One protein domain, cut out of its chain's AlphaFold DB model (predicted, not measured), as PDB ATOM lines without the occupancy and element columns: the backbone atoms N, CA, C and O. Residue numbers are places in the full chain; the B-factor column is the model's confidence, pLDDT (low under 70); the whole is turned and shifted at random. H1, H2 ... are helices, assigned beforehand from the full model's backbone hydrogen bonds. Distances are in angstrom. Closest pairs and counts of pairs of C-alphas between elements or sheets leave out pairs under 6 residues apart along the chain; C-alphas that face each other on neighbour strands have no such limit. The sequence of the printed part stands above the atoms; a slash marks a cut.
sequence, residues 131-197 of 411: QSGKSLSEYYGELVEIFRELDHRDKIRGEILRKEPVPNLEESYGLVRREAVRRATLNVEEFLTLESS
ATOM      1  N   GLN A 131     358.257 242.043 156.633       55.62
ATOM      2  CA  GLN A 131     357.644 242.152 157.953       55.62
ATOM      3  C   GLN A 131     358.198 243.394 158.654       55.62
ATOM      4  O   GLN A 131     359.408 243.575 158.769       55.62
ATOM      5  N   SER A 132     357.306 244.296 159.074       64.44
ATOM      6  CA  SER A 132     357.672 245.583 159.692       64.44
ATOM      7  C   SER A 132     358.678 246.415 158.867       64.44
ATOM      8  O   SER A 132     359.528 247.106 159.421       64.44
ATOM      9  N   GLY A 133     358.608 246.332 157.531       72.50
ATOM     10  CA  GLY A 133     359.476 247.060 156.591       72.50
ATOM     11  C   GLY A 133     360.834 246.404 156.284       72.50
ATOM     12  O   GLY A 133     361.415 246.706 155.235       72.50
ATOM     13  N   LYS A 134     361.294 245.474 157.131       66.69
ATOM     14  CA  LYS A 134     362.477 244.623 156.909       66.69
ATOM     15  C   LYS A 134     362.119 243.448 156.000       66.69
ATOM     16  O   LYS A 134     360.965 243.022 155.987       66.69
ATOM     17  N   SER A 135     363.073 242.914 155.244       71.75
ATOM     18  CA  SER A 135     362.882 241.655 154.510       71.75
ATOM     19  C   SER A 135     362.658 240.481 155.471       71.75
ATOM     20  O   SER A 135     363.104 240.516 156.620       71.75
ATOM     21  N   LEU A 136     362.011 239.409 155.000       61.97
ATOM     22  CA  LEU A 136     361.902 238.175 155.789       61.97
ATOM     23  C   LEU A 136     363.274 237.609 156.197       61.97
ATOM     24  O   LEU A 136     363.386 237.064 157.287       61.97
ATOM     25  N   SER A 137     364.318 237.780 155.376       59.22
ATOM     26  CA  SER A 137     365.683 237.343 155.708       59.22
ATOM     27  C   SER A 137     366.232 238.056 156.952       59.22
ATOM     28  O   SER A 137     366.658 237.409 157.906       59.22
ATOM     29  N   GLU A 138     366.134 239.390 156.990       67.25
ATOM     30  CA  GLU A 138     366.547 240.202 158.147       67.25
ATOM     31  C   GLU A 138     365.701 239.878 159.389       67.25
ATOM     32  O   GLU A 138     366.238 239.711 160.481       67.25
ATOM     33  N   TYR A 139     364.383 239.722 159.220       68.62
ATOM     34  CA  TYR A 139     363.467 239.380 160.311       68.62
ATOM     35  C   TYR A 139     363.748 237.992 160.918       68.62
ATOM     36  O   TYR A 139     363.784 237.853 162.141       68.62
ATOM     37  N   TYR A 140     363.998 236.969 160.094       59.88
ATOM     38  CA  TYR A 140     364.383 235.646 160.591       59.88
ATOM     39  C   TYR A 140     365.790 235.638 161.203       59.88
ATOM     40  O   TYR A 140     365.997 234.938 162.191       59.88
ATOM     41  N   GLY A 141     366.732 236.442 160.696       67.50
ATOM     42  CA  GLY A 141     368.044 236.633 161.325       67.50
ATOM     43  C   GLY A 141     367.939 237.204 162.744       67.50
ATOM     44  O   GLY A 141     368.527 236.659 163.677       67.50
ATOM     45  N   GLU A 142     367.115 238.239 162.934       73.44
ATOM     46  CA  GLU A 142     366.839 238.815 164.259       73.44
ATOM     47  C   GLU A 142     366.169 237.805 165.204       73.44
ATOM     48  O   GLU A 142     366.550 237.710 166.372       73.44
ATOM     49  N   LEU A 143     365.224 236.996 164.708       69.19
ATOM     50  CA  LEU A 143     364.631 235.910 165.495       69.19
ATOM     51  C   LEU A 143     365.658 234.841 165.899       69.19
ATOM     52  O   LEU A 143     365.615 234.374 167.036       69.19
ATOM     53  N   VAL A 144     366.582 234.454 165.014       67.88
ATOM     54  CA  VAL A 144     367.615 233.447 165.315       67.88
ATOM     55  C   VAL A 144     368.541 233.909 166.441       67.88
ATOM     56  O   VAL A 144     368.805 233.125 167.351       67.88
ATOM     57  N   GLU A 145     368.973 235.173 166.458       71.38
ATOM     58  CA  GLU A 145     369.772 235.696 167.578       71.38
ATOM     59  C   GLU A 145     368.973 235.768 168.889       71.38
ATOM     60  O   GLU A 145     369.495 235.405 169.946       71.38
ATOM     61  N   ILE A 146     367.686 236.137 168.835       74.62
ATOM     62  CA  ILE A 146     366.797 236.102 170.009       74.62
ATOM     63  C   ILE A 146     366.671 234.670 170.558       74.62
ATOM     64  O   ILE A 146     366.778 234.472 171.769       74.62
ATOM     65  N   PHE A 147     366.501 233.659 169.700       67.56
ATOM     66  CA  PHE A 147     366.448 232.262 170.139       67.56
ATOM     67  C   PHE A 147     367.791 231.782 170.715       67.56
ATOM     68  O   PHE A 147     367.795 231.207 171.802       67.56
ATOM     69  N   ARG A 148     368.936 232.121 170.098       71.62
ATOM     70  CA  ARG A 148     370.275 231.832 170.660       71.62
ATOM     71  C   ARG A 148     370.481 232.460 172.043       71.62
ATOM     72  O   ARG A 148     371.120 231.855 172.906       71.62
ATOM     73  N   GLU A 149     369.962 233.665 172.277       77.94
ATOM     74  CA  GLU A 149     369.981 234.289 173.602       77.94
ATOM     75  C   GLU A 149     369.112 233.551 174.625       77.94
ATOM     76  O   GLU A 149     369.537 233.383 175.773       77.94
ATOM     77  N   LEU A 150     367.915 233.110 174.234       74.94
ATOM     78  CA  LEU A 150     366.998 232.372 175.104       74.94
ATOM     79  C   LEU A 150     367.568 230.996 175.481       74.94
ATOM     80  O   LEU A 150     367.662 230.697 176.672       74.94
ATOM     81  N   ASP A 151     368.059 230.224 174.508       78.62
ATOM     82  CA  ASP A 151     368.712 228.924 174.727       78.62
ATOM     83  C   ASP A 151     369.900 229.039 175.696       78.62
ATOM     84  O   ASP A 151     370.086 228.222 176.602       78.62
ATOM     85  N   HIS A 152     370.705 230.098 175.552       80.06
ATOM     86  CA  HIS A 152     371.818 230.383 176.454       80.06
ATOM     87  C   HIS A 152     371.347 230.725 177.878       80.06
ATOM     88  O   HIS A 152     371.934 230.241 178.849       80.06
ATOM     89  N   ARG A 153     370.272 231.513 178.034       80.31
ATOM     90  CA  ARG A 153     369.690 231.832 179.351       80.31
ATOM     91  C   ARG A 153     369.130 230.581 180.036       80.31
ATOM     92  O   ARG A 153     369.381 230.389 181.228       80.31
ATOM     93  N   ASP A 154     368.446 229.703 179.301       83.75
ATOM     94  CA  ASP A 154     367.941 228.435 179.844       83.75
ATOM     95  C   ASP A 154     369.069 227.439 180.167       83.75
ATOM     96  O   ASP A 154     368.993 226.751 181.189       83.75
ATOM     97  N   LYS A 155     370.178 227.431 179.410       86.19
ATOM     98  CA  LYS A 155     371.396 226.694 179.795       86.19
ATOM     99  C   LYS A 155     371.926 227.158 181.158       86.19
ATOM    100  O   LYS A 155     372.142 226.321 182.035       86.19
ATOM    101  N   ILE A 156     372.099 228.470 181.364       85.31
ATOM    102  CA  ILE A 156     372.599 229.035 182.633       85.31
ATOM    103  C   ILE A 156     371.658 228.690 183.790       85.31
ATOM    104  O   ILE A 156     372.103 228.211 184.834       85.31
ATOM    105  N   ARG A 157     370.348 228.878 183.600       87.62
ATOM    106  CA  ARG A 157     369.313 228.476 184.563       87.62
ATOM    107  C   ARG A 157     369.436 226.991 184.914       87.62
ATOM    108  O   ARG A 157     369.440 226.640 186.092       87.62
ATOM    109  N   GLY A 158     369.590 226.130 183.911       86.25
ATOM    110  CA  GLY A 158     369.789 224.696 184.091       86.25
ATOM    111  C   GLY A 158     371.083 224.339 184.827       86.25
ATOM    112  O   GLY A 158     371.121 223.320 185.504       86.25
ATOM    113  N   GLU A 159     372.153 225.128 184.717       88.25
ATOM    114  CA  GLU A 159     373.404 224.933 185.472       88.25
ATOM    115  C   GLU A 159     373.314 225.432 186.922       88.25
ATOM    116  O   GLU A 159     373.828 224.770 187.823       88.25
ATOM    117  N   ILE A 160     372.610 226.542 187.179       89.69
ATOM    118  CA  ILE A 160     372.335 227.034 188.540       89.69
ATOM    119  C   ILE A 160     371.483 226.018 189.314       89.69
ATOM    120  O   ILE A 160     371.820 225.671 190.444       89.69
ATOM    121  N   LEU A 161     370.428 225.483 188.688       88.56
ATOM    122  CA  LEU A 161     369.524 224.494 189.292       88.56
ATOM    123  C   LEU A 161     370.141 223.092 189.474       88.56
ATOM    124  O   LEU A 161     369.538 222.259 190.141       88.56
ATOM    125  N   ARG A 162     371.321 222.819 188.898       90.44
ATOM    126  CA  ARG A 162     372.065 221.547 189.045       90.44
ATOM    127  C   ARG A 162     373.197 221.601 190.079       90.44
ATOM    128  O   ARG A 162     373.956 220.644 190.199       90.44
ATOM    129  N   LYS A 163     373.351 222.713 190.803       88.44
ATOM    130  CA  LYS A 163     374.313 222.823 191.908       88.44
ATOM    131  C   LYS A 163     373.703 222.291 193.201       88.44
ATOM    132  O   LYS A 163     372.566 222.619 193.524       88.44
ATOM    133  N   GLU A 164     374.492 221.530 193.954       88.25
ATOM    134  CA  GLU A 164     374.170 221.107 195.317       88.25
ATOM    135  C   GLU A 164     375.230 221.652 196.298       88.25
ATOM    136  O   GLU A 164     376.425 221.449 196.059       88.25
ATOM    137  N   PRO A 165     374.833 222.349 197.383       88.56
ATOM    138  CA  PRO A 165     373.488 222.884 197.622       88.56
ATOM    139  C   PRO A 165     373.064 223.885 196.529       88.56
ATOM    140  O   PRO A 165     373.907 224.488 195.858       88.56
ATOM    141  N   VAL A 166     371.750 224.054 196.348       88.38
ATOM    142  CA  VAL A 166     371.202 225.012 195.373       88.38
ATOM    143  C   VAL A 166     371.615 226.433 195.784       88.38
ATOM    144  O   VAL A 166     371.424 226.779 196.952       88.38
ATOM    145  N   PRO A 167     372.170 227.263 194.877       89.94
ATOM    146  CA  PRO A 167     372.713 228.562 195.254       89.94
ATOM    147  C   PRO A 167     371.615 229.516 195.720       89.94
ATOM    148  O   PRO A 167     370.505 229.520 195.182       89.94
ATOM    149  N   ASN A 168     371.941 230.385 196.673       89.38
ATOM    150  CA  ASN A 168     371.025 231.439 197.091       89.38
ATOM    151  C   ASN A 168     370.844 232.507 195.985       89.38
ATOM    152  O   ASN A 168     371.469 232.455 194.920       89.38
ATOM    153  N   LEU A 169     369.964 233.488 196.214       85.75
ATOM    154  CA  LEU A 169     369.639 234.515 195.216       85.75
ATOM    155  C   LEU A 169     370.867 235.343 194.792       85.75
ATOM    156  O   LEU A 169     371.058 235.600 193.602       85.75
ATOM    157  N   GLU A 170     371.720 235.733 195.739       88.06
ATOM    158  CA  GLU A 170     372.912 236.541 195.470       88.06
ATOM    159  C   GLU A 170     374.009 235.728 194.772       88.06
ATOM    160  O   GLU A 170     374.606 236.203 193.803       88.06
ATOM    161  N   GLU A 171     374.214 234.475 195.180       84.81
ATOM    162  CA  GLU A 171     375.109 233.529 194.501       84.81
ATOM    163  C   GLU A 171     374.651 233.247 193.065       84.81
ATOM    164  O   GLU A 171     375.476 233.214 192.151       84.81
ATOM    165  N   SER A 172     373.338 233.111 192.849       84.25
ATOM    166  CA  SER A 172     372.727 232.939 191.527       84.25
ATOM    167  C   SER A 172     372.972 234.162 190.640       84.25
ATOM    168  O   SER A 172     373.497 234.020 189.535       84.25
ATOM    169  N   TYR A 173     372.719 235.381 191.135       81.38
ATOM    170  CA  TYR A 173     373.106 236.611 190.428       81.38
ATOM    171  C   TYR A 173     374.626 236.731 190.238       81.38
ATOM    172  O   TYR A 173     375.084 237.314 189.257       81.38
ATOM    173  N   GLY A 174     375.434 236.201 191.156       83.75
ATOM    174  CA  GLY A 174     376.888 236.115 191.032       83.75
ATOM    175  C   GLY A 174     377.349 235.118 189.964       83.75
ATOM    176  O   GLY A 174     378.392 235.328 189.350       83.75
ATOM    177  N   LEU A 175     376.595 234.047 189.709       84.25
ATOM    178  CA  LEU A 175     376.836 233.098 188.616       84.25
ATOM    179  C   LEU A 175     376.432 233.703 187.267       84.25
ATOM    180  O   LEU A 175     377.268 233.753 186.371       84.25
ATOM    181  N   VAL A 176     375.218 234.259 187.149       85.81
ATOM    182  CA  VAL A 176     374.751 234.924 185.914       85.81
ATOM    183  C   VAL A 176     375.684 236.071 185.510       85.81
ATOM    184  O   VAL A 176     376.080 236.151 184.351       85.81
ATOM    185  N   ARG A 177     376.098 236.930 186.457       83.44
ATOM    186  CA  ARG A 177     377.044 238.025 186.172       83.44
ATOM    187  C   ARG A 177     378.418 237.512 185.738       83.44
ATOM    188  O   ARG A 177     378.965 238.044 184.780       83.44
ATOM    189  N   ARG A 178     378.964 236.478 186.391       81.88
ATOM    190  CA  ARG A 178     380.251 235.884 185.982       81.88
ATOM    191  C   ARG A 178     380.181 235.230 184.610       81.88
ATOM    192  O   ARG A 178     381.134 235.369 183.863       81.88
ATOM    193  N   GLU A 179     379.083 234.565 184.262       79.81
ATOM    194  CA  GLU A 179     378.921 233.952 182.940       79.81
ATOM    195  C   GLU A 179     378.714 234.999 181.838       79.81
ATOM    196  O   GLU A 179     379.325 234.894 180.779       79.81
ATOM    197  N   ALA A 180     377.939 236.058 182.100       78.38
ATOM    198  CA  ALA A 180     377.806 237.190 181.182       78.38
ATOM    199  C   ALA A 180     379.151 237.904 180.954       78.38
ATOM    200  O   ALA A 180     379.509 238.181 179.810       78.38
ATOM    201  N   VAL A 181     379.931 238.133 182.021       77.88
ATOM    202  CA  VAL A 181     381.302 238.658 181.916       77.88
ATOM    203  C   VAL A 181     382.196 237.676 181.162       77.88
ATOM    204  O   VAL A 181     382.828 238.089 180.208       77.88
ATOM    205  N   ARG A 182     382.202 236.378 181.494       78.25
ATOM    206  CA  ARG A 182     383.013 235.359 180.803       78.25
ATOM    207  C   ARG A 182     382.687 235.270 179.310       78.25
ATOM    208  O   ARG A 182     383.596 235.095 178.511       78.25
ATOM    209  N   ARG A 183     381.417 235.412 178.919       70.44
ATOM    210  CA  ARG A 183     380.995 235.473 177.511       70.44
ATOM    211  C   ARG A 183     381.483 236.755 176.832       70.44
ATOM    212  O   ARG A 183     382.023 236.673 175.739       70.44
ATOM    213  N   ALA A 184     381.358 237.914 177.481       69.38
ATOM    214  CA  ALA A 184     381.911 239.165 176.960       69.38
ATOM    215  C   ALA A 184     383.447 239.114 176.844       69.38
ATOM    216  O   ALA A 184     383.996 239.530 175.832       69.38
ATOM    217  N   THR A 185     384.134 238.548 177.840       65.25
ATOM    218  CA  THR A 185     385.584 238.335 177.835       65.25
ATOM    219  C   THR A 185     385.999 237.344 176.758       65.25
ATOM    220  O   THR A 185     386.962 237.641 176.077       65.25
ATOM    221  N   LEU A 186     385.274 236.246 176.508       61.06
ATOM    222  CA  LEU A 186     385.592 235.353 175.384       61.06
ATOM    223  C   LEU A 186     385.453 236.052 174.029       61.06
ATOM    224  O   LEU A 186     386.359 235.938 173.215       61.06
ATOM    225  N   ASN A 187     384.390 236.831 173.809       56.53
ATOM    226  CA  ASN A 187     384.249 237.635 172.590       56.53
ATOM    227  C   ASN A 187     385.380 238.682 172.434       56.53
ATOM    228  O   ASN A 187     385.648 239.141 171.327       56.53
ATOM    229  N   VAL A 188     386.033 239.080 173.534       50.56
ATOM    230  CA  VAL A 188     387.184 240.000 173.552       50.56
ATOM    231  C   VAL A 188     388.525 239.253 173.486       50.56
ATOM    232  O   VAL A 188     389.462 239.769 172.897       50.56
ATOM    233  N   GLU A 189     388.645 238.031 173.998       42.22
ATOM    234  CA  GLU A 189     389.829 237.174 173.842       42.22
ATOM    235  C   GLU A 189     389.910 236.605 172.418       42.22
ATOM    236  O   GLU A 189     390.992 236.555 171.843       42.22
ATOM    237  N   GLU A 190     388.780 236.287 171.786       46.28
ATOM    238  CA  GLU A 190     388.681 235.993 170.348       46.28
ATOM    239  C   GLU A 190     389.157 237.187 169.490       46.28
ATOM    240  O   GLU A 190     389.769 237.000 168.441       46.28
ATOM    241  N   PHE A 191     388.974 238.419 169.978       41.81
ATOM    242  CA  PHE A 191     389.496 239.643 169.359       41.81
ATOM    243  C   PHE A 191     390.990 239.896 169.676       41.81
ATOM    244  O   PHE A 191     391.761 240.246 168.787       41.81
ATOM    245  N   LEU A 192     391.435 239.685 170.921       43.34
ATOM    246  CA  LEU A 192     392.821 239.926 171.365       43.34
ATOM    247  C   LEU A 192     393.808 238.847 170.897       43.34
ATOM    248  O   LEU A 192     394.967 239.149 170.619       43.34
ATOM    249  N   THR A 193     393.372 237.591 170.775       44.22
ATOM    250  CA  THR A 193     394.187 236.530 170.159       44.22
ATOM    251  C   THR A 193     394.476 236.836 168.688       44.22
ATOM    252  O   THR A 193     395.589 236.572 168.231       44.22
ATOM    253  N   LEU A 194     393.545 237.490 167.984       44.41
ATOM    254  CA  LEU A 194     393.747 237.981 166.619       44.41
ATOM    255  C   LEU A 194     394.794 239.106 166.552       44.41
ATOM    256  O   LEU A 194     395.631 239.112 165.657       44.41
ATOM    257  N   GLU A 195     394.832 240.011 167.538       44.00
ATOM    258  CA  GLU A 195     395.905 241.018 167.640       44.00
ATOM    259  C   GLU A 195     397.278 240.408 167.984       44.00
ATOM    260  O   GLU A 195     398.310 241.015 167.703       44.00
ATOM    261  N   SER A 196     397.313 239.200 168.559       46.88
ATOM    262  CA  SER A 196     398.556 238.497 168.911       46.88
ATOM    263  C   SER A 196     399.160 237.643 167.784       46.88
ATOM    264  O   SER A 196     400.311 237.227 167.897       46.88
ATOM    265  N   SER A 197     398.413 237.370 166.708       49.31
ATOM    266  CA  SER A 197     398.793 236.385 165.678       49.31
ATOM    267  C   SER A 197     399.659 236.936 164.537       49.31
ATOM    268  O   SER A 197     400.005 236.193 163.621       49.31
TER     269      SER A 197
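AT A GLANCE: This is residues 131 to 197 of the 411 residues of the protein "Retrovirus-related Pol polyprotein from transposon RE2" of Senna tora (UniProt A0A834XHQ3). Two long helices make a V: H1 and H2 meet near residues 156 to 160 and 172 to 176, with the link between them at the point of the V, and from there the two arms spread so that much of each stands free. The printed part has 67 residues with two named helices, H1 then H2, and no named strand; its class is all helix. It is flat, spanning 48 by 38 by 16 A, and only just extended, close to loose, with a radius of gyration of the C-alphas of 16.8 A.

IN THESE COORDINATES: Start at Gln 131 and go on to C-alpha 136 at (361.902, 238.175, 155.789), where H1 begins; it runs over residues 136 to 160, 36.1 A from first to last C-alpha. After the link, find C-alpha 169 at (369.639, 234.515, 195.216), where H2 begins. H2 holds residues 169 to 196, 39.3 A long, and ends at C-alpha 196 at (398.556, 238.497, 168.911). Near residue 188 it has a kink of 27 degrees.

HOW THE PARTS SIT: Look at Ile 160 and Ser 172, whose C-alphas are the closest of the two helices, 6.6 A apart. H1 and H2 only just touch, with 3 pairs of C-alphas within 8 A, H1 with residues 156 to 160 alone and H2 with residues 172 to 176 alone. They run opposite ways at a steep tilt of 55 degrees. In H1 every O i to N i+4 pair is within hydrogen-bond range; in H2, 22 of 24 are.

THE WHOLE: The C-alphas of Gly 133 and Pro 165 are the two farthest apart, 49.6 A. The printed part has no cut, and the link from H1 to H2, 8 residues, is short. Residues 141 to 152 of H1 and residues 181 to 197, of which 181 to 196 belong to H2, stand free. The mean pLDDT of the printed part is 72.5; the model's confidence is low, under 70, for 26 residues, among them 136 to 141 and 184 to 197.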